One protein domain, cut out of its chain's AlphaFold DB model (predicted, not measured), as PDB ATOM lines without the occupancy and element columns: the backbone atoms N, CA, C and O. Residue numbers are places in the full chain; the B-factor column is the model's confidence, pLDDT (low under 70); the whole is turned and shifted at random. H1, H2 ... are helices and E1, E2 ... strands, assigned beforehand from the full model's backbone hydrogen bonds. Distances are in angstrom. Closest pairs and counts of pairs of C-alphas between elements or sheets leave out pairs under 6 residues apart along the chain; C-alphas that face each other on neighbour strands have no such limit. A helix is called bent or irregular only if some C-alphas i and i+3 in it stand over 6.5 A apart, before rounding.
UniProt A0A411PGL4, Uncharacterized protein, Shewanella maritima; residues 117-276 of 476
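What this domain is: This is residues 117 to 276 of the 476 residues of an uncharacterized protein of Shewanella maritima (UniProt A0A411PGL4). One strongly twisted sheet of six strands makes the core, with H4, H5 and H6 on one face, H7 on the opposite face, and H8 packed on H4 and on E3 and E6. At one end, away from the sheet, H1, H2, H3 and the unnamed residues 122 to 139 make a cap, of which H1 packs on H8. The printed part has 160 residues with eight named helices and six named strands, in the order H1 H2 H3 H4 E1 E2 E3 H5 H6 E4 H7 E5 H8 E6. The sheet runs E1 E2 E6 E3 E5 E4 and is mixed, and the class is mixed, helices and strands. The whole is compact and rounded, with a radius of gyration of the C-alphas of 15.6 A and spans of 42 by 34 by 29 A.

How they stand to each other: The sheet runs E1, residues 168 to 171, E2, residues 176 to 179, E6, residues 263 to 268, E3, residues 191 to 194, E5, residues 238 to 242, and E4, residues 221 to 226. From edge strand E1 to edge strand E4 the strands' lines turn by 166 degrees. E1 and E2 are an antiparallel hairpin, with N 169 and O 178 2.8 A apart. E2 and E6 are antiparallel, with N 177 and O 267 at 2.8 A, and so are E6 and E3, with N 193 and O 264 at 2.8 A. E3 and E5 are parallel, with N 192 and O 240 at 2.8 A. E5 and E4 are antiparallel, with N 222 and O 241 at 2.8 A. H4, residues 153 to 166, and H8, residues 247 to 258, make two layers with the sheet, helices on one face of it. H4 has a height over the sheet of 10.0 A and runs along the strands, at 8 degrees to E1 on the local plane. Residues 156 to 160 of H4 touch H8, closest at the C-alphas of Ala 160 and Leu 256, 6.2 A, at a steep tilt of 58 degrees, the same way. H6, residues 208 to 215, is on the same face as H4, over E5 and E4, at a height over the sheet of 9.8 A. H5, residues 197 to 203, also on that face, is over none of the strands and near H6; it is irregular, with C-alphas 198 and 201 7.4 A apart. H7, residues 228 to 234, is on the opposite face and touches H5, closest at the C-alphas of Tyr 203 and Gly 230, 4.0 A. H1, residues 117 to 121, touches H8, closest at the C-alphas of Ala 121 and Ile 251, 4.9 A. H2, residues 140 to 143, and H3, residues 146 to 149, are close but not clearly touching, with the closest C-alphas, of Glu 141 and Arg 149, 7.6 A apart. Every O i to N i+4 pair is within hydrogen-bond range in H1, H4, H6, H7 and H8; H5 has 0 of 3, but 3 of 4 O i to N i+3 pairs, and H2 and H3 are too short for an i+4 pair.

Where its parts are: H1 begins at C-alpha 117, (131.595, 150.248, 79.206). H4 is 19.7 A from first to last C-alpha and H8 17.1 A. E6 is 16.1 A, E4 15.0 A and E5 13.2 A. E6 ends at C-alpha 268, (124.221, 145.112, 102.254).

The domain as a whole: The two C-alphas farthest apart, those of Glu 136 and Val 186, are 45.2 A apart. The printed part has no cut. The links H1 to H2, 18 residues, and E2 to E3, 11 residues, are long, and the others are tight. The mean pLDDT of the printed part is 88.7; residues 172 to 174, 183 to 188 and 269 to 276 are under 70.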
ATOM      1  N   GLN A 117     132.540 149.503  78.369       95.12
ATOM      2  CA  GLN A 117     131.595 150.248  79.206       95.12
ATOM      3  C   GLN A 117     130.754 151.267  78.424       95.12
ATOM      4  O   GLN A 117     129.536 151.237  78.596       95.12
ATOM      5  N   PRO A 118     131.315 152.087  77.516       95.56
ATOM      6  CA  PRO A 118     130.503 152.981  76.694       95.56
ATOM      7  C   PRO A 118     129.516 152.220  75.805       95.56
ATOM      8  O   PRO A 118     128.423 152.696  75.544       95.56
ATOM      9  N   GLN A 119     129.843 151.002  75.371       97.19
ATOM     10  CA  GLN A 119     128.976 150.256  74.463       97.19
ATOM     11  C   GLN A 119     127.724 149.702  75.151       97.19
ATOM     12  O   GLN A 119     126.639 149.733  74.569       97.19
ATOM     13  N   PHE A 120     127.861 149.189  76.379       96.88
ATOM     14  CA  PHE A 120     126.732 148.589  77.097       96.88
ATOM     15  C   PHE A 120     126.064 149.528  78.109       96.88
ATOM     16  O   PHE A 120     124.923 149.272  78.495       96.88
ATOM     17  N   ALA A 121     126.736 150.593  78.556       96.00
ATOM     18  CA  ALA A 121     126.239 151.495  79.599       96.00
ATOM     19  C   ALA A 121     126.042 152.950  79.143       96.00
ATOM     20  O   ALA A 121     125.608 153.752  79.962       96.00
ATOM     21  N   ASP A 122     126.322 153.308  77.885       95.38
ATOM     22  CA  ASP A 122     125.875 154.584  77.306       95.38
ATOM     23  C   ASP A 122     124.489 154.408  76.692       95.38
ATOM     24  O   ASP A 122     124.267 153.543  75.846       95.38
ATOM     25  N   ASN A 123     123.555 155.265  77.082       94.19
ATOM     26  CA  ASN A 123     122.187 155.217  76.610       94.19
ATOM     27  C   ASN A 123     121.978 155.640  75.147       94.19
ATOM     28  O   ASN A 123     120.847 155.564  74.661       94.19
ATOM     29  N   GLN A 124     123.016 156.148  74.480       95.69
ATOM     30  CA  GLN A 124     123.020 156.440  73.044       95.69
ATOM     31  C   GLN A 124     123.568 155.283  72.201       95.69
ATOM     32  O   GLN A 124     123.387 155.281  70.984       95.69
ATOM     33  N   HIS A 125     124.237 154.305  72.815       97.31
ATOM     34  CA  HIS A 125     124.840 153.204  72.077       97.31
ATOM     35  C   HIS A 125     123.810 152.112  71.746       97.31
ATOM     36  O   HIS A 125     122.893 151.830  72.518       97.31
ATOM     37  N   SER A 126     123.971 151.451  70.598       96.50
ATOM     38  CA  SER A 126     123.035 150.417  70.118       96.50
ATOM     39  C   SER A 126     122.984 149.172  71.007       96.50
ATOM     40  O   SER A 126     121.995 148.442  70.991       96.50
ATOM     41  N   GLN A 127     124.039 148.937  71.786       97.06
ATOM     42  CA  GLN A 127     124.159 147.815  72.719       97.06
ATOM     43  C   GLN A 127     123.830 148.196  74.169       97.06
ATOM     44  O   GLN A 127     124.123 147.420  75.082       97.06
ATOM     45  N   PHE A 128     123.212 149.361  74.399       97.56
ATOM     46  CA  PHE A 128     122.814 149.788  75.736       97.56
ATOM     47  C   PHE A 128     121.956 148.729  76.443       97.56
ATOM     48  O   PHE A 128     120.918 148.299  75.942       97.56
ATOM     49  N   GLY A 129     122.391 148.331  77.636       96.00
ATOM     50  CA  GLY A 129     121.738 147.321  78.456       96.00
ATOM     51  C   GLY A 129     122.067 145.873  78.097       96.00
ATOM     52  O   GLY A 129     121.466 144.967  78.676       96.00
ATOM     53  N   ASN A 130     123.012 145.626  77.185       96.06
ATOM     54  CA  ASN A 130     123.557 144.291  76.948       96.06
ATOM     55  C   ASN A 130     124.623 143.951  78.005       96.06
ATOM     56  O   ASN A 130     125.810 144.227  77.824       96.06
ATOM     57  N   ILE A 131     124.200 143.360  79.126       94.81
ATOM     58  CA  ILE A 131     125.098 143.025  80.241       94.81
ATOM     59  C   ILE A 131     126.164 141.985  79.862       94.81
ATOM     60  O   ILE A 131     127.295 142.074  80.343       94.81
ATOM     61  N   ASP A 132     125.846 141.060  78.956       95.25
ATOM     62  CA  ASP A 132     126.723 139.969  78.504       95.25
ATOM     63  C   ASP A 132     127.544 140.355  77.257       95.25
ATOM     64  O   ASP A 132     128.044 139.500  76.530       95.25
ATOM     65  N   LEU A 133     127.700 141.658  76.980       95.62
ATOM     66  CA  LEU A 133     128.511 142.131  75.858       95.62
ATOM     67  C   LEU A 133     129.954 141.613  75.968       95.62
ATOM     68  O   LEU A 133     130.677 141.973  76.903       95.62
ATOM     69  N   ALA A 134     130.371 140.805  74.994       94.94
ATOM     70  CA  ALA A 134     131.715 140.249  74.944       94.94
ATOM     71  C   ALA A 134     132.778 141.348  74.814       94.94
ATOM     72  O   ALA A 134     132.600 142.311  74.066       94.94
ATOM     73  N   CYS A 135     133.887 141.213  75.540       93.25
ATOM     74  CA  CYS A 135     134.978 142.177  75.496       93.25
ATOM     75  C   CYS A 135     136.327 141.472  75.396       93.25
ATOM     76  O   CYS A 135     136.782 140.845  76.350       93.25
ATOM     77  N   GLU A 136     137.012 141.684  74.274       90.06
ATOM     78  CA  GLU A 136     138.324 141.089  73.994       90.06
ATOM     79  C   GLU A 136     139.417 141.542  74.976       90.06
ATOM     80  O   GLU A 136     140.376 140.814  75.201       90.06
ATOM     81  N   HIS A 137     139.248 142.705  75.616       86.62
ATOM     82  CA  HIS A 137     140.235 143.264  76.545       86.62
ATOM     83  C   HIS A 137     140.055 142.762  77.984       86.62
ATOM     84  O   HIS A 137     141.004 142.333  78.637       86.62
ATOM     85  N   CYS A 138     138.835 142.841  78.528       89.00
ATOM     86  CA  CYS A 138     138.603 142.586  79.955       89.00
ATOM     87  C   CYS A 138     137.834 141.299  80.261       89.00
ATOM     88  O   CYS A 138     137.752 140.933  81.438       89.00
ATOM     89  N   GLY A 139     137.235 140.654  79.253       89.94
ATOM     90  CA  GLY A 139     136.416 139.449  79.415       89.94
ATOM     91  C   GLY A 139     135.349 139.587  80.502       89.94
ATOM     92  O   GLY A 139     135.089 138.641  81.243       89.94
ATOM     93  N   GLY A 140     134.803 140.792  80.699       89.25
ATOM     94  CA  GLY A 140     133.963 141.120  81.857       89.25
ATOM     95  C   GLY A 140     132.674 140.293  81.924       89.25
ATOM     96  O   GLY A 140     132.213 139.945  83.003       89.25
ATOM     97  N   GLU A 141     132.144 139.911  80.767       91.81
ATOM     98  CA  GLU A 141     131.006 139.011  80.567       91.81
ATOM     99  C   GLU A 141     131.247 137.619  81.162       91.81
ATOM    100  O   GLU A 141     130.335 136.980  81.689       91.81
ATOM    101  N   THR A 142     132.500 137.157  81.172       89.81
ATOM    102  CA  THR A 142     132.858 135.844  81.726       89.81
ATOM    103  C   THR A 142     132.779 135.817  83.253       89.81
ATOM    104  O   THR A 142     132.641 134.741  83.834       89.81
ATOM    105  N   LYS A 143     132.812 136.997  83.892       87.81
ATOM    106  CA  LYS A 143     132.806 137.190  85.351       87.81
ATOM    107  C   LYS A 143     131.406 137.355  85.937       87.81
ATOM    108  O   LYS A 143     131.276 137.380  87.156       87.81
ATOM    109  N   LEU A 144     130.387 137.469  85.086       88.69
ATOM    110  CA  LEU A 144     128.992 137.492  85.511       88.69
ATOM    111  C   LEU A 144     128.615 136.159  86.159       88.69
ATOM    112  O   LEU A 144     129.015 135.086  85.692       88.69
ATOM    113  N   SER A 145     127.803 136.229  87.209       86.44
ATOM    114  CA  SER A 145     127.141 135.052  87.761       86.44
ATOM    115  C   SER A 145     126.194 134.417  86.734       86.44
ATOM    116  O   SER A 145     125.797 135.031  85.740       86.44
ATOM    117  N   VAL A 146     125.802 133.163  86.978       86.31
ATOM    118  CA  VAL A 146     124.833 132.456  86.120       86.31
ATOM    119  C   VAL A 146     123.516 133.231  86.034       86.31
ATOM    120  O   VAL A 146     122.935 133.329  84.954       86.31
ATOM    121  N   THR A 147     123.074 133.810  87.151       85.94
ATOM    122  CA  THR A 147     121.853 134.612  87.228       85.94
ATOM    123  C   THR A 147     121.983 135.909  86.433       85.94
ATOM    124  O   THR A 147     121.108 136.215  85.629       85.94
ATOM    125  N   GLU A 148     123.085 136.649  86.595       89.19
ATOM    126  CA  GLU A 148     123.305 137.906  85.868       89.19
ATOM    127  C   GLU A 148     123.409 137.693  84.360       89.19
ATOM    128  O   GLU A 148     122.863 138.484  83.595       89.19
ATOM    129  N   ARG A 149     124.066 136.613  83.919       89.44
ATOM    130  CA  ARG A 149     124.168 136.280  82.492       89.44
ATOM    131  C   ARG A 149     122.807 135.956  81.868       89.44
ATOM    132  O   ARG A 149     122.619 136.159  80.675       89.44
ATOM    133  N   ALA A 150     121.856 135.461  82.660       90.62
ATOM    134  CA  ALA A 150     120.501 135.184  82.190       90.62
ATOM    135  C   ALA A 150     119.636 136.450  82.038       90.62
ATOM    136  O   ALA A 150     118.566 136.370  81.437       90.62
ATOM    137  N   LEU A 151     120.071 137.602  82.567       92.94
ATOM    138  CA  LEU A 151     119.314 138.850  82.484       92.94
ATOM    139  C   LEU A 151     119.349 139.419  81.068       92.94
ATOM    140  O   LEU A 151     120.405 139.716  80.508       92.94
ATOM    141  N   THR A 152     118.166 139.666  80.517       94.25
ATOM    142  CA  THR A 152     118.016 140.438  79.288       94.25
ATOM    143  C   THR A 152     117.996 141.936  79.587       94.25
ATOM    144  O   THR A 152     117.738 142.386  80.706       94.25
ATOM    145  N   THR A 153     118.184 142.751  78.552       95.12
ATOM    146  CA  THR A 153     118.013 144.208  78.644       95.12
ATOM    147  C   THR A 153     116.626 144.603  79.166       95.12
ATOM    148  O   THR A 153     116.504 145.561  79.928       95.12
ATOM    149  N   GLN A 154     115.580 143.856  78.791       95.94
ATOM    150  CA  GLN A 154     114.219 144.111  79.266       95.94
ATOM    151  C   GLN A 154     114.091 143.845  80.767       95.94
ATOM    152  O   GLN A 154     113.471 144.651  81.456       95.94
ATOM    153  N   ASP A 155     114.730 142.791  81.280       94.69
ATOM    154  CA  ASP A 155     114.723 142.472  82.711       94.69
ATOM    155  C   ASP A 155     115.392 143.583  83.527       94.69
ATOM    156  O   ASP A 155     114.831 144.070  84.509       94.69
ATOM    157  N   ILE A 156     116.554 144.066  83.075       94.56
ATOM    158  CA  ILE A 156     117.285 145.143  83.761       94.56
ATOM    159  C   ILE A 156     116.489 146.456  83.725       94.56
ATOM    160  O   ILE A 156     116.462 147.209  84.700       94.56
ATOM    161  N   PHE A 157     115.801 146.754  82.621       96.00
ATOM    162  CA  PHE A 157     114.947 147.942  82.551       96.00
ATOM    163  C   PHE A 157     113.702 147.795  83.426       96.00
ATOM    164  O   PHE A 157     113.328 148.756  84.101       96.00
ATOM    165  N   ALA A 158     113.124 146.595  83.492       95.25
ATOM    166  CA  ALA A 158     112.043 146.282  84.411       95.25
ATOM    167  C   ALA A 158     112.488 146.416  85.875       95.25
ATOM    168  O   ALA A 158     111.692 146.847  86.700       95.25
ATOM    169  N   PHE A 159     113.755 146.145  86.213       95.00
ATOM    170  CA  PHE A 159     114.293 146.436  87.546       95.00
ATOM    171  C   PHE A 159     114.296 147.931  87.866       95.00
ATOM    172  O   PHE A 159     113.952 148.307  88.987       95.00
ATOM    173  N   ALA A 160     114.647 148.789  86.905       95.19
ATOM    174  CA  ALA A 160     114.582 150.235  87.095       95.19
ATOM    175  C   ALA A 160     113.138 150.701  87.332       95.19
ATOM    176  O   ALA A 160     112.885 151.458  88.269       95.19
ATOM    177  N   ASP A 161     112.193 150.220  86.522       94.69
ATOM    178  CA  ASP A 161     110.777 150.568  86.661       94.69
ATOM    179  C   ASP A 161     110.193 150.005  87.977       94.69
ATOM    180  O   ASP A 161     109.536 150.727  88.725       94.69
ATOM    181  N   LEU A 162     110.541 148.768  88.355       93.94
ATOM    182  CA  LEU A 162     110.161 148.169  89.639       93.94
ATOM    183  C   LEU A 162     110.714 148.965  90.825       93.94
ATOM    184  O   LEU A 162     110.014 149.147  91.819       93.94
ATOM    185  N   LEU A 163     111.955 149.445  90.736       94.88
ATOM    186  CA  LEU A 163     112.567 150.263  91.777       94.88
ATOM    187  C   LEU A 163     111.852 151.614  91.918       94.88
ATOM    188  O   LEU A 163     111.645 152.062  93.045       94.88
ATOM    189  N   LEU A 164     111.432 152.235  90.811       94.19
ATOM    190  CA  LEU A 164     110.620 153.460  90.815       94.19
ATOM    191  C   LEU A 164     109.239 153.225  91.448       94.19
ATOM    192  O   LEU A 164     108.808 154.017  92.291       94.19
ATOM    193  N   ASP A 165     108.590 152.110  91.117       93.56
ATOM    194  CA  ASP A 165     107.243 151.781  91.590       93.56
ATOM    195  C   ASP A 165     107.220 151.329  93.056       93.56
ATOM    196  O   ASP A 165     106.389 151.769  93.852       93.56
ATOM    197  N   LYS A 166     108.128 150.423  93.434       91.06
ATOM    198  CA  LYS A 166     108.184 149.802  94.769       91.06
ATOM    199  C   LYS A 166     109.105 150.526  95.738       91.06
ATOM    200  O   LYS A 166     109.121 150.168  96.910       91.06
ATOM    201  N   GLN A 167     109.871 151.511  95.270       91.75
ATOM    202  CA  GLN A 167     110.884 152.265  96.025       91.75
ATOM    203  C   GLN A 167     112.094 151.442  96.496       91.75
ATOM    204  O   GLN A 167     113.075 152.029  96.960       91.75
ATOM    205  N   THR A 168     112.051 150.113  96.374       91.62
ATOM    206  CA  THR A 168     113.099 149.182  96.805       91.62
ATOM    207  C   THR A 168     113.249 148.023  95.823       91.62
ATOM    208  O   THR A 168     112.246 147.518  95.320       91.62
ATOM    209  N   LEU A 169     114.479 147.551  95.622       91.62
ATOM    210  CA  LEU A 169     114.827 146.396  94.794       91.62
ATOM    211  C   LEU A 169     115.869 145.548  95.525       91.62
ATOM    212  O   LEU A 169     116.879 146.075  95.986       91.62
ATOM    213  N   HIS A 170     115.639 144.243  95.620       88.25
ATOM    214  CA  HIS A 170     116.600 143.303  96.189       88.25
ATOM    215  C   HIS A 170     117.359 142.593  95.065       88.25
ATOM    216  O   HIS A 170     116.730 142.054  94.158       88.25
ATOM    217  N   LEU A 171     118.689 142.602  95.138       84.12
ATOM    218  CA  LEU A 171     119.605 141.932  94.219       84.12
ATOM    219  C   LEU A 171     120.220 140.727  94.949       84.12
ATOM    220  O   LEU A 171     121.102 140.927  95.791       84.12
ATOM    221  N   PRO A 172     119.731 139.496  94.693       64.44
ATOM    222  CA  PRO A 172     120.105 138.314  95.468       64.44
ATOM    223  C   PRO A 172     121.591 137.964  95.362       64.44
ATOM    224  O   PRO A 172     122.216 137.704  96.387       64.44
ATOM    225  N   ASP A 173     122.165 138.002  94.155       69.00
ATOM    226  CA  ASP A 173     123.561 137.598  93.922       69.00
ATOM    227  C   ASP A 173     124.570 138.595  94.522       69.00
ATOM    228  O   ASP A 173     125.619 138.200  95.025       69.00
ATOM    229  N   ASP A 174     124.209 139.883  94.566       65.12
ATOM    230  CA  ASP A 174     125.009 140.940  95.201       65.12
ATOM    231  C   ASP A 174     124.751 141.060  96.714       65.12
ATOM    232  O   ASP A 174     125.363 141.887  97.399       65.12
ATOM    233  N   ASN A 175     123.799 140.282  97.248       73.56
ATOM    234  CA  ASN A 175     123.269 140.405  98.605       73.56
ATOM    235  C   ASN A 175     122.974 141.872  98.998       73.56
ATOM    236  O   ASN A 175     123.174 142.310 100.139       73.56
ATOM    237  N   MET A 176     122.486 142.656  98.038       83.25
ATOM    238  CA  MET A 176     122.334 144.101  98.152       83.25
ATOM    239  C   MET A 176     120.879 144.495  97.941       83.25
ATOM    240  O   MET A 176     120.201 144.020  97.038       83.25
ATOM    241  N   THR A 177     120.385 145.396  98.780       88.31
ATOM    242  CA  THR A 177     119.085 146.035  98.594       88.31
ATOM    243  C   THR A 177     119.301 147.484  98.180       88.31
ATOM    244  O   THR A 177     119.969 148.253  98.875       88.31
ATOM    245  N   LEU A 178     118.727 147.851  97.040       92.50
ATOM    246  CA  LEU A 178     118.698 149.201  96.499       92.50
ATOM    247  C   LEU A 178     117.388 149.884  96.881       92.50
ATOM    248  O   LEU A 178     116.338 149.248  96.951       92.50
ATOM    249  N   SER A 179     117.438 151.187  97.128       92.88
ATOM    250  CA  SER A 179     116.258 151.980  97.477       92.88
ATOM    251  C   SER A 179     116.371 153.424  96.998       92.88
ATOM    252  O   SER A 179     117.464 153.984  96.935       92.88
ATOM    253  N   ILE A 180     115.238 154.034  96.651       91.44
ATOM    254  CA  ILE A 180     115.171 155.443  96.219       91.44
ATOM    255  C   ILE A 180     115.117 156.379  97.427       91.44
ATOM    256  O   ILE A 180     115.719 157.455  97.432       91.44
ATOM    257  N   ALA A 181     114.411 155.962  98.476       87.00
ATOM    258  CA  ALA A 181     114.311 156.694  99.726       87.00
ATOM    259  C   ALA A 181     115.304 156.155 100.758       87.00
ATOM    260  O   ALA A 181     115.605 154.963 100.789       87.00
ATOM    261  N   GLN A 182     115.773 157.037 101.644       80.69
ATOM    262  CA  GLN A 182     116.605 156.626 102.768       80.69
ATOM    263  C   GLN A 182     115.820 155.625 103.631       80.69
ATOM    264  O   GLN A 182     114.707 155.948 104.062       80.69
ATOM    265  N   PRO A 183     116.368 154.439 103.930       69.94
ATOM    266  CA  PRO A 183     115.673 153.502 104.795       69.94
ATOM    267  C   PRO A 183     115.584 154.031 106.223       69.94
ATOM    268  O   PRO A 183     116.455 154.749 106.713       69.94
ATOM    269  N   GLY A 184     114.507 153.647 106.909       60.72
ATOM    270  CA  GLY A 184     114.113 154.207 108.205       60.72
ATOM    271  C   GLY A 184     115.064 153.934 109.377       60.72
ATOM    272  O   GLY A 184     114.796 154.399 110.485       60.72
ATOM    273  N   ASN A 185     116.168 153.207 109.181       60.94
ATOM    274  CA  ASN A 185     117.127 152.943 110.249       60.94
ATOM    275  C   ASN A 185     118.093 154.129 110.433       60.94
ATOM    276  O   ASN A 185     119.181 154.179 109.866       60.94
ATOM    277  N   VAL A 186     117.693 155.083 111.278       56.50
ATOM    278  CA  VAL A 186     118.428 156.330 111.585       56.50
ATOM    279  C   VAL A 186     119.817 156.082 112.210       56.50
ATOM    280  O   VAL A 186     120.632 156.998 112.317       56.50
ATOM    281  N   MET A 187     120.108 154.856 112.656       53.12
ATOM    282  CA  MET A 187     121.332 154.539 113.400       53.12
ATOM    283  C   MET A 187     122.547 154.232 112.518       53.12
ATOM    284  O   MET A 187     123.680 154.290 113.015       53.12
ATOM    285  N   GLU A 188     122.342 153.938 111.234       68.31
ATOM    286  CA  GLU A 188     123.422 153.635 110.297       68.31
ATOM    287  C   GLU A 188     123.690 154.793 109.341       68.31
ATOM    288  O   GLU A 188     122.818 155.594 109.010       68.31
ATOM    289  N   ARG A 189     124.958 154.922 108.933       81.44
ATOM    290  CA  ARG A 189     125.325 155.926 107.939       81.44
ATOM    291  C   ARG A 189     124.758 155.475 106.591       81.44
ATOM    292  O   ARG A 189     125.069 154.349 106.209       81.44
ATOM    293  N   PRO A 190     124.050 156.344 105.852       88.69
ATOM    294  CA  PRO A 190     123.605 156.005 104.510       88.69
ATOM    295  C   PRO A 190     124.793 155.667 103.609       88.69
ATOM    296  O   PRO A 190     125.802 156.384 103.620       88.69
ATOM    297  N   ALA A 191     124.652 154.593 102.840       90.81
ATOM    298  CA  ALA A 191     125.498 154.299 101.697       90.81
ATOM    299  C   ALA A 191     124.702 154.573 100.422       90.81
ATOM    300  O   ALA A 191     123.518 154.238 100.354       90.81
ATOM    301  N   ILE A 192     125.330 155.232  99.450       93.94
ATOM    302  CA  ILE A 192     124.710 155.548  98.170       93.94
ATOM    303  C   ILE A 192     125.602 155.167  96.993       93.94
ATOM    304  O   ILE A 192     126.830 155.282  97.053       93.94
ATOM    305  N   ILE A 193     124.949 154.793  95.900       95.50
ATOM    306  CA  ILE A 193     125.540 154.621  94.578       95.50
ATOM    307  C   ILE A 193     125.075 155.797  93.721       95.50
ATOM    308  O   ILE A 193     123.880 156.084  93.645       95.50
ATOM    309  N   VAL A 194     126.013 156.516  93.113       96.69
ATOM    310  CA  VAL A 194     125.711 157.694  92.291       96.69
ATOM    311  C   VAL A 194     125.323 157.252  90.886       96.69
ATOM    312  O   VAL A 194     126.118 156.628  90.191       96.69
ATOM    313  N   CYS A 195     124.120 157.628  90.452       96.56
ATOM    314  CA  CYS A 195     123.635 157.373  89.096       96.56
ATOM    315  C   CYS A 195     124.078 158.459  88.111       96.56
ATOM    316  O   CYS A 195     124.246 158.196  86.927       96.56
ATOM    317  N   ASN A 196     124.278 159.688  88.599       94.50
ATOM    318  CA  ASN A 196     124.725 160.819  87.793       94.50
ATOM    319  C   ASN A 196     126.032 161.414  88.345       94.50
ATOM    320  O   ASN A 196     125.980 162.332  89.172       94.50
ATOM    321  N   PRO A 197     127.207 160.929  87.899       92.81
ATOM    322  CA  PRO A 197     128.502 161.446  88.347       92.81
ATOM    323  C   PRO A 197     128.654 162.963  88.166       92.81
ATOM    324  O   PRO A 197     129.225 163.632  89.026       92.81
ATOM    325  N   ASN A 198     128.060 163.535  87.111       92.12
ATOM    326  CA  ASN A 198     128.122 164.974  86.825       92.12
ATOM    327  C   ASN A 198     127.384 165.828  87.869       92.12
ATOM    328  O   ASN A 198     127.674 167.013  88.021       92.12
ATOM    329  N   ALA A 199     126.449 165.237  88.616       91.31
ATOM    330  CA  ALA A 199     125.711 165.927  89.667       91.31
ATOM    331  C   ALA A 199     126.386 165.838  91.047       91.31
ATOM    332  O   ALA A 199     125.901 166.457  91.995       91.31
ATOM    333  N   LEU A 200     127.501 165.106  91.187       94.56
ATOM    334  CA  LEU A 200     128.147 164.827  92.477       94.56
ATOM    335  C   LEU A 200     128.463 166.108  93.274       94.56
ATOM    336  O   LEU A 200     128.051 166.239  94.429       94.56
ATOM    337  N   ASN A 201     129.118 167.086  92.640       94.25
ATOM    338  CA  ASN A 201     129.456 168.382  93.249       94.25
ATOM    339  C   ASN A 201     128.220 169.183  93.699       94.25
ATOM    340  O   ASN A 201     128.301 170.018  94.598       94.25
ATOM    341  N   GLY A 202     127.057 168.915  93.098       93.69
ATOM    342  CA  GLY A 202     125.795 169.557  93.454       93.69
ATOM    343  C   GLY A 202     125.288 169.167  94.843       93.69
ATOM    344  O   GLY A 202     124.575 169.957  95.459       93.69
ATOM    345  N   TYR A 203     125.691 168.008  95.375       95.06
ATOM    346  CA  TYR A 203     125.183 167.467  96.646       95.06
ATOM    347  C   TYR A 203     126.265 167.238  97.709       95.06
ATOM    348  O   TYR A 203     125.948 167.141  98.900       95.06
ATOM    349  N   PHE A 204     127.537 167.176  97.315       96.56
ATOM    350  CA  PHE A 204     128.645 166.847  98.207       96.56
ATOM    351  C   PHE A 204     129.760 167.883  98.148       96.56
ATOM    352  O   PHE A 204     130.063 168.438  97.096       96.56
ATOM    353  N   ASN A 205     130.416 168.086  99.288       93.81
ATOM    354  CA  ASN A 205     131.705 168.759  99.349       93.81
ATOM    355  C   ASN A 205     132.780 167.737  98.969       93.81
ATOM    356  O   ASN A 205     133.188 166.930  99.811       93.81
ATOM    357  N   VAL A 206     133.195 167.743  97.703       94.56
ATOM    358  CA  VAL A 206     134.221 166.834  97.180       94.56
ATOM    359  C   VAL A 206     135.453 167.596  96.723       94.56
ATOM    360  O   VAL A 206     135.383 168.716  96.229       94.56
ATOM    361  N   THR A 207     136.597 166.960  96.913       93.50
ATOM    362  CA  THR A 207     137.888 167.388  96.375       93.50
ATOM    363  C   THR A 207     138.151 166.685  95.048       93.50
ATOM    364  O   THR A 207     137.621 165.601  94.802       93.50
ATOM    365  N   GLU A 208     139.024 167.254  94.219       92.50
ATOM    366  CA  GLU A 208     139.463 166.632  92.963       92.50
ATOM    367  C   GLU A 208     139.994 165.206  93.182       92.50
ATOM    368  O   GLU A 208     139.586 164.272  92.498       92.50
ATOM    369  N   GLN A 209     140.800 165.009  94.228       92.31
ATOM    370  CA  GLN A 209     141.331 163.698  94.620       92.31
ATOM    371  C   GLN A 209     140.217 162.673  94.882       92.31
ATOM    372  O   GLN A 209     140.339 161.516  94.487       92.31
ATOM    373  N   GLN A 210     139.119 163.080  95.526       95.00
ATOM    374  CA  GLN A 210     137.975 162.199  95.781       95.00
ATOM    375  C   GLN A 210     137.200 161.870  94.503       95.00
ATOM    376  O   GLN A 210     136.741 160.741  94.363       95.00
ATOM    377  N   VAL A 211     137.067 162.822  93.573       94.88
ATOM    378  CA  VAL A 211     136.437 162.576  92.266       94.88
ATOM    379  C   VAL A 211     137.271 161.584  91.459       94.88
ATOM    380  O   VAL A 211     136.733 160.597  90.964       94.88
ATOM    381  N   LEU A 212     138.586 161.795  91.393       93.69
ATOM    382  CA  LEU A 212     139.521 160.887  90.730       93.69
ATOM    383  C   LEU A 212     139.478 159.483  91.339       93.69
ATOM    384  O   LEU A 212     139.409 158.497  90.610       93.69
ATOM    385  N   ALA A 213     139.441 159.388  92.670       95.00
ATOM    386  CA  ALA A 213     139.334 158.110  93.357       95.00
ATOM    387  C   ALA A 213     138.014 157.389  93.065       95.00
ATOM    388  O   ALA A 213     138.054 156.208  92.762       95.00
ATOM    389  N   LEU A 214     136.860 158.067  93.094       95.69
ATOM    390  CA  LEU A 214     135.573 157.454  92.720       95.69
ATOM    391  C   LEU A 214     135.567 156.954  91.267       95.69
ATOM    392  O   LEU A 214     134.941 155.941  90.954       95.69
ATOM    393  N   SER A 215     136.282 157.657  90.389       93.50
ATOM    394  CA  SER A 215     136.419 157.317  88.975       93.50
ATOM    395  C   SER A 215     137.467 156.239  88.690       93.50
ATOM    396  O   SER A 215     137.465 155.715  87.576       93.50
ATOM    397  N   SER A 216     138.305 155.862  89.661       94.25
ATOM    398  CA  SER A 216     139.386 154.888  89.469       94.25
ATOM    399  C   SER A 216     138.877 153.500  89.073       94.25
ATOM    400  O   SER A 216     137.683 153.194  89.175       94.25
ATOM    401  N   ILE A 217     139.792 152.631  88.644       92.38
ATOM    402  CA  ILE A 217     139.482 151.238  88.289       92.38
ATOM    403  C   ILE A 217     138.908 150.430  89.463       92.38
ATOM    404  O   ILE A 217     138.120 149.517  89.243       92.38
ATOM    405  N   GLU A 218     139.267 150.763  90.706       90.62
ATOM    406  CA  GLU A 218     138.801 150.049  91.901       90.62
ATOM    407  C   GLU A 218     137.395 150.453  92.357       90.62
ATOM    408  O   GLU A 218     136.828 149.764  93.205       90.62
ATOM    409  N   LYS A 219     136.855 151.573  91.850       91.88
ATOM    410  CA  LYS A 219     135.523 152.105  92.205       91.88
ATOM    411  C   LYS A 219     135.260 152.100  93.724       91.88
ATOM    412  O   LYS A 219     134.286 151.506  94.194       91.88
ATOM    413  N   PRO A 220     136.127 152.746  94.524       93.62
ATOM    414  CA  PRO A 220     136.050 152.704  95.974       93.62
ATOM    415  C   PRO A 220     134.800 153.398  96.517       93.62
ATOM    416  O   PRO A 220     134.250 154.329  95.931       93.62
ATOM    417  N   CYS A 221     134.421 153.010  97.728       93.50
ATOM    418  CA  CYS A 221     133.433 153.703  98.537       93.50
ATOM    419  C   CYS A 221     134.127 154.724  99.458       93.50
ATOM    420  O   CYS A 221     134.929 154.368 100.333       93.50
ATOM    421  N   LEU A 222     133.812 156.007  99.275       95.00
ATOM    422  CA  LEU A 222     134.397 157.128 100.011       95.00
ATOM    423  C   LEU A 222     133.415 157.728 101.016       95.00
ATOM    424  O   LEU A 222     132.206 157.705 100.829       95.00
ATOM    425  N   LYS A 223     133.940 158.333 102.083       93.25
ATOM    426  CA  LYS A 223     133.131 159.106 103.035       93.25
ATOM    427  C   LYS A 223     133.109 160.565 102.624       93.25
ATOM    428  O   LYS A 223     134.140 161.228 102.725       93.25
ATOM    429  N   LEU A 224     131.943 161.059 102.232       94.19
ATOM    430  CA  LEU A 224     131.769 162.429 101.766       94.19
ATOM    431  C   LEU A 224     130.821 163.209 102.670       94.19
ATOM    432  O   LEU A 224     129.840 162.671 103.191       94.19
ATOM    433  N   HIS A 225     131.128 164.491 102.852       92.69
ATOM    434  CA  HIS A 225     130.235 165.430 103.514       92.69
ATOM    435  C   HIS A 225     129.224 165.972 102.513       92.69
ATOM    436  O   HIS A 225     129.586 166.343 101.398       92.69
ATOM    437  N   THR A 226     127.964 166.046 102.919       93.62
ATOM    438  CA  THR A 226     126.934 166.714 102.124       93.62
ATOM    439  C   THR A 226     127.081 168.231 102.230       93.62
ATOM    440  O   THR A 226     127.474 168.767 103.269       93.62
ATOM    441  N   ASN A 227     126.770 168.924 101.137       92.38
ATOM    442  CA  ASN A 227     126.590 170.374 101.135       92.38
ATOM    443  C   ASN A 227     125.134 170.724 101.523       92.38
ATOM    444  O   ASN A 227     124.357 169.852 101.915       92.38
ATOM    445  N   GLU A 228     124.728 171.987 101.406       92.12
ATOM    446  CA  GLU A 228     123.364 172.414 101.757       92.12
ATOM    447  C   GLU A 228     122.262 171.716 100.941       92.12
ATOM    448  O   GLU A 228     121.191 171.407 101.470       92.12
ATOM    449  N   SER A 229     122.501 171.468  99.653       93.12
ATOM    450  CA  SER A 229     121.566 170.755  98.775       93.12
ATOM    451  C   SER A 229     121.503 169.273  99.141       93.12
ATOM    452  O   SER A 229     120.416 168.719  99.306       93.12
ATOM    453  N   GLY A 230     122.659 168.643  99.369       91.31
ATOM    454  CA  GLY A 230     122.743 167.267  99.854       91.31
ATOM    455  C   GLY A 230     122.054 167.084 101.204       91.31
ATOM    456  O   GLY A 230     121.309 166.126 101.385       91.31
ATOM    457  N   MET A 231     122.206 168.027 102.134       89.69
ATOM    458  CA  MET A 231     121.522 167.984 103.429       89.69
ATOM    459  C   MET A 231     119.998 168.040 103.300       89.69
ATOM    460  O   MET A 231     119.305 167.372 104.068       89.69
ATOM    461  N   ARG A 232     119.464 168.788 102.326       90.19
ATOM    462  CA  ARG A 232     118.018 168.852 102.061       90.19
ATOM    463  C   ARG A 232     117.468 167.534 101.512       90.19
ATOM    464  O   ARG A 232     116.399 167.103 101.942       90.19
ATOM    465  N   CYS A 233     118.191 166.892 100.595       89.12
ATOM    466  CA  CYS A 233     117.718 165.688  99.909       89.12
ATOM    467  C   CYS A 233     118.056 164.386 100.656       89.12
ATOM    468  O   CYS A 233     117.199 163.517 100.793       89.12
ATOM    469  N   ILE A 234     119.289 164.253 101.151       89.00
ATOM    470  CA  ILE A 234     119.831 163.024 101.758       89.00
ATOM    471  C   ILE A 234     119.661 163.014 103.281       89.00
ATOM    472  O   ILE A 234     119.698 161.958 103.905       89.00
ATOM    473  N   LYS A 235     119.466 164.187 103.904       87.56
ATOM    474  CA  LYS A 235     119.224 164.338 105.352       87.56
ATOM    475  C   LYS A 235     120.310 163.718 106.245       87.56
ATOM    476  O   LYS A 235     120.066 163.429 107.414       87.56
ATOM    477  N   ALA A 236     121.530 163.568 105.726       85.69
ATOM    478  CA  ALA A 236     122.679 163.066 106.472       85.69
ATOM    479  C   ALA A 236     123.934 163.911 106.191       85.69
ATOM    480  O   ALA A 236     124.248 164.140 105.025       85.69
ATOM    481  N   PRO A 237     124.686 164.341 107.226       85.50
ATOM    482  CA  PRO A 237     125.870 165.200 107.070       85.50
ATOM    483  C   PRO A 237     127.109 164.471 106.543       85.50
ATOM    484  O   PRO A 237     128.094 165.104 106.163       85.50
ATOM    485  N   LEU A 238     127.102 163.140 106.592       88.94
ATOM    486  CA  LEU A 238     128.197 162.289 106.154       88.94
ATOM    487  C   LEU A 238     127.605 161.023 105.542       88.94
ATOM    488  O   LEU A 238     126.787 160.365 106.186       88.94
ATOM    489  N   VAL A 239     128.044 160.680 104.338       92.12
ATOM    490  CA  VAL A 239     127.477 159.609 103.512       92.12
ATOM    491  C   VAL A 239     128.620 158.754 102.962       92.12
ATOM    492  O   VAL A 239     129.689 159.279 102.652       92.12
ATOM    493  N   ASP A 240     128.427 157.438 102.914       92.69
ATOM    494  CA  ASP A 240     129.309 156.524 102.182       92.69
ATOM    495  C   ASP A 240     128.876 156.569 100.696       92.69
ATOM    496  O   ASP A 240     127.720 156.305 100.395       92.69
ATOM    497  N   VAL A 241     129.755 156.956  99.772       95.56
ATOM    498  CA  VAL A 241     129.433 157.228  98.357       95.56
ATOM    499  C   VAL A 241     130.303 156.366  97.449       95.56
ATOM    500  O   VAL A 241     131.509 156.288  97.672       95.56
ATOM    501  N   GLN A 242     129.708 155.742  96.434       95.00
ATOM    502  CA  GLN A 242     130.393 154.907  95.443       95.00
ATOM    503  C   GLN A 242     129.858 155.189  94.027       95.00
ATOM    504  O   GLN A 242     128.716 155.626  93.862       95.00
ATOM    505  N   PHE A 243     130.674 154.936  93.004       95.44
ATOM    506  CA  PHE A 243     130.213 154.802  91.615       95.44
ATOM    507  C   PHE A 243     129.922 153.334  91.292       95.44
ATOM    508  O   PHE A 243     130.330 152.447  92.035       95.44
ATOM    509  N   ALA A 244     129.213 153.077  90.194       92.88
ATOM    510  CA  ALA A 244     128.945 151.713  89.752       92.88
ATOM    511  C   ALA A 244     130.253 150.930  89.523       92.88
ATOM    512  O   ALA A 244     131.145 151.392  88.806       92.88
ATOM    513  N   ASP A 245     130.343 149.749  90.130       90.25
ATOM    514  CA  ASP A 245     131.499 148.847  90.106       90.25
ATOM    515  C   ASP A 245     131.226 147.517  89.378       90.25
ATOM    516  O   ASP A 245     132.162 146.779  89.061       90.25
ATOM    517  N   SER A 246     129.966 147.237  89.037       91.44
ATOM    518  CA  SER A 246     129.541 146.090  88.229       91.44
ATOM    519  C   SER A 246     128.861 146.517  86.924       91.44
ATOM    520  O   SER A 246     128.387 147.650  86.780       91.44
ATOM    521  N   ARG A 247     128.800 145.595  85.952       94.12
ATOM    522  CA  ARG A 247     128.107 145.832  84.674       94.12
ATOM    523  C   ARG A 247     126.617 146.102  84.887       94.12
ATOM    524  O   ARG A 247     126.085 147.049  84.309       94.12
ATOM    525  N   LEU A 248     125.974 145.328  85.767       94.19
ATOM    526  CA  LEU A 248     124.573 145.518  86.139       94.19
ATOM    527  C   LEU A 248     124.340 146.915  86.724       94.19
ATOM    528  O   LEU A 248     123.432 147.621  86.288       94.19
ATOM    529  N   MET A 249     125.184 147.344  87.672       93.81
ATOM    530  CA  MET A 249     125.058 148.667  88.289       93.81
ATOM    531  C   MET A 249     125.290 149.796  87.295       93.81
ATOM    532  O   MET A 249     124.583 150.798  87.371       93.81
ATOM    533  N   ALA A 250     126.218 149.646  86.348       95.50
ATOM    534  CA  ALA A 250     126.460 150.659  85.325       95.50
ATOM    535  C   ALA A 250     125.224 150.867  84.428       95.50
ATOM    536  O   ALA A 250     124.798 152.006  84.237       95.50
ATOM    537  N   ILE A 251     124.592 149.781  83.963       97.00
ATOM    538  CA  ILE A 251     123.362 149.841  83.155       97.00
ATOM    539  C   ILE A 251     122.202 150.421  83.969       97.00
ATOM    540  O   ILE A 251     121.504 151.328  83.511       97.00
ATOM    541  N   LEU A 252     121.986 149.903  85.182       95.94
ATOM    542  CA  LEU A 252     120.868 150.308  86.032       95.94
ATOM    543  C   LEU A 252     120.971 151.789  86.422       95.94
ATOM    544  O   LEU A 252     119.984 152.519  86.334       95.94
ATOM    545  N   CYS A 253     122.167 152.247  86.805       96.69
ATOM    546  CA  CYS A 253     122.430 153.648  87.125       96.69
ATOM    547  C   CYS A 253     122.142 154.560  85.936       96.69
ATOM    548  O   CYS A 253     121.468 155.574  86.107       96.69
ATOM    549  N   GLU A 254     122.590 154.187  84.738       97.38
ATOM    550  CA  GLU A 254     122.325 154.978  83.541       97.38
ATOM    551  C   GLU A 254     120.825 155.033  83.230       97.38
ATOM    552  O   GLU A 254     120.261 156.108  83.013       97.38
ATOM    553  N   ARG A 255     120.127 153.894  83.299       96.75
ATOM    554  CA  ARG A 255     118.678 153.845  83.073       96.75
ATOM    555  C   ARG A 255     117.910 154.726  84.060       96.75
ATOM    556  O   ARG A 255     116.971 155.421  83.673       96.75
ATOM    557  N   LEU A 256     118.308 154.728  85.327       96.56
ATOM    558  CA  LEU A 256     117.707 155.562  86.369       96.56
ATOM    559  C   LEU A 256     118.063 157.044  86.206       96.56
ATOM    560  O   LEU A 256     117.208 157.904  86.436       96.56
ATOM    561  N   ARG A 257     119.271 157.358  85.724       96.62
ATOM    562  CA  ARG A 257     119.675 158.721  85.356       96.62
ATOM    563  C   ARG A 257     118.757 159.300  84.283       96.62
ATOM    564  O   ARG A 257     118.305 160.434  84.431       96.62
ATOM    565  N   GLN A 258     118.403 158.520  83.256       95.62
ATOM    566  CA  GLN A 258     117.422 158.937  82.240       95.62
ATOM    567  C   GLN A 258     116.051 159.287  82.839       95.62
ATOM    568  O   GLN A 258     115.316 160.100  82.284       95.62
ATOM    569  N   LYS A 259     115.700 158.675  83.975       95.12
ATOM    570  CA  LYS A 259     114.452 158.905  84.717       95.12
ATOM    571  C   LYS A 259     114.576 160.027  85.760       95.12
ATOM    572  O   LYS A 259     113.638 160.256  86.517       95.12
ATOM    573  N   GLY A 260     115.709 160.731  85.806       94.56
ATOM    574  CA  GLY A 260     115.951 161.852  86.720       94.56
ATOM    575  C   GLY A 260     116.430 161.454  88.118       94.56
ATOM    576  O   GLY A 260     116.464 162.299  89.012       94.56
ATOM    577  N   ILE A 261     116.813 160.193  88.332       95.12
ATOM    578  CA  ILE A 261     117.369 159.729  89.606       95.12
ATOM    579  C   ILE A 261     118.882 159.963  89.616       95.12
ATOM    580  O   ILE A 261     119.607 159.477  88.751       95.12
ATOM    581  N   ASN A 262     119.371 160.704  90.611       95.00
ATOM    582  CA  ASN A 262     120.796 161.041  90.725       95.00
ATOM    583  C   ASN A 262     121.595 160.048  91.584       95.00
ATOM    584  O   ASN A 262     122.814 159.964  91.432       95.00
ATOM    585  N   TRP A 263     120.941 159.308  92.482       95.12
ATOM    586  CA  TRP A 263     121.571 158.304  93.342       95.12
ATOM    587  C   TRP A 263     120.560 157.267  93.834       95.12
ATOM    588  O   TRP A 263     119.355 157.517  93.864       95.12
ATOM    589  N   LEU A 264     121.088 156.140  94.301       94.69
ATOM    590  CA  LEU A 264     120.370 155.093  95.017       94.69
ATOM    591  C   LEU A 264     120.985 154.887  96.389       94.69
ATOM    592  O   LEU A 264     122.199 154.953  96.529       94.69
ATOM    593  N   TYR A 265     120.171 154.576  97.387       93.38
ATOM    594  CA  TYR A 265     120.653 154.069  98.665       93.38
ATOM    595  C   TYR A 265     120.918 152.569  98.561       93.38
ATOM    596  O   TYR A 265     120.032 151.820  98.148       93.38
ATOM    597  N   SER A 266     122.099 152.127  98.983       89.62
ATOM    598  CA  SER A 266     122.499 150.719  98.993       89.62
ATOM    599  C   SER A 266     122.626 150.189 100.419       89.62
ATOM    600  O   SER A 266     123.155 150.852 101.311       89.62
ATOM    601  N   HIS A 267     122.101 148.987 100.645       82.62
ATOM    602  CA  HIS A 267     122.161 148.288 101.926       82.62
ATOM    603  C   HIS A 267     122.631 146.864 101.677       82.62
ATOM    604  O   HIS A 267     121.940 146.092 101.017       82.62
ATOM    605  N   SER A 268     123.800 146.511 102.206       73.69
ATOM    606  CA  SER A 268     124.221 145.112 102.254       73.69
ATOM    607  C   SER A 268     123.322 144.384 103.249       73.69
ATOM    608  O   SER A 268     123.237 144.788 104.412       73.69
ATOM    609  N   ASN A 269     122.630 143.339 102.804       62.94
ATOM    610  CA  ASN A 269     121.823 142.531 103.709       62.94
ATOM    611  C   ASN A 269     122.746 141.656 104.575       62.94
ATOM    612  O   ASN A 269     123.951 141.555 104.324       62.94
ATOM    613  N   GLN A 270     122.211 141.060 105.645       53.94
ATOM    614  CA  GLN A 270     123.019 140.220 106.533       53.94
ATOM    615  C   GLN A 270     123.732 139.111 105.754       53.94
ATOM    616  O   GLN A 270     123.193 138.610 104.765       53.94
ATOM    617  N   PRO A 271     124.946 138.726 106.172       45.69
ATOM    618  CA  PRO A 271     125.715 137.800 105.381       45.69
ATOM    619  C   PRO A 271     125.110 136.374 105.360       45.69
ATOM    620  O   PRO A 271     125.115 135.702 106.383       45.69
ATOM    621  N   GLY A 272     124.626 135.904 104.197       45.66
ATOM    622  CA  GLY A 272     124.486 134.483 103.807       45.66
ATOM    623  C   GLY A 272     125.804 133.788 103.387       45.66
ATOM    624  O   GLY A 272     126.883 134.241 103.742       45.66
ATOM    625  N   GLU A 273     125.772 132.679 102.648       37.41
ATOM    626  CA  GLU A 273     126.989 131.909 102.286       37.41
ATOM    627  C   GLU A 273     127.635 132.331 100.948       37.41
ATOM    628  O   GLU A 273     128.753 131.924 100.637       37.41
ATOM    629  N   HIS A 274     126.975 133.206 100.185       38.69
ATOM    630  CA  HIS A 274     127.421 133.682  98.873       38.69
ATOM    631  C   HIS A 274     127.499 135.215  98.867       38.69
ATOM    632  O   HIS A 274     126.546 135.876  98.475       38.69
ATOM    633  N   HIS A 275     128.604 135.795  99.351       52.78
ATOM    634  CA  HIS A 275     128.823 137.248  99.244       52.78
ATOM    635  C   HIS A 275     129.767 137.582  98.110       52.78
ATOM    636  O   HIS A 275     130.889 137.074  98.073       52.78
ATOM    637  N   GLY A 276     129.350 138.531  97.272       53.25
ATOM    638  CA  GLY A 276     130.284 139.402  96.571       53.25
ATOM    639  C   GLY A 276     131.230 140.098  97.558       53.25
ATOM    640  O   GLY A 276     130.933 140.260  98.746       53.25
TER     641      GLY A 276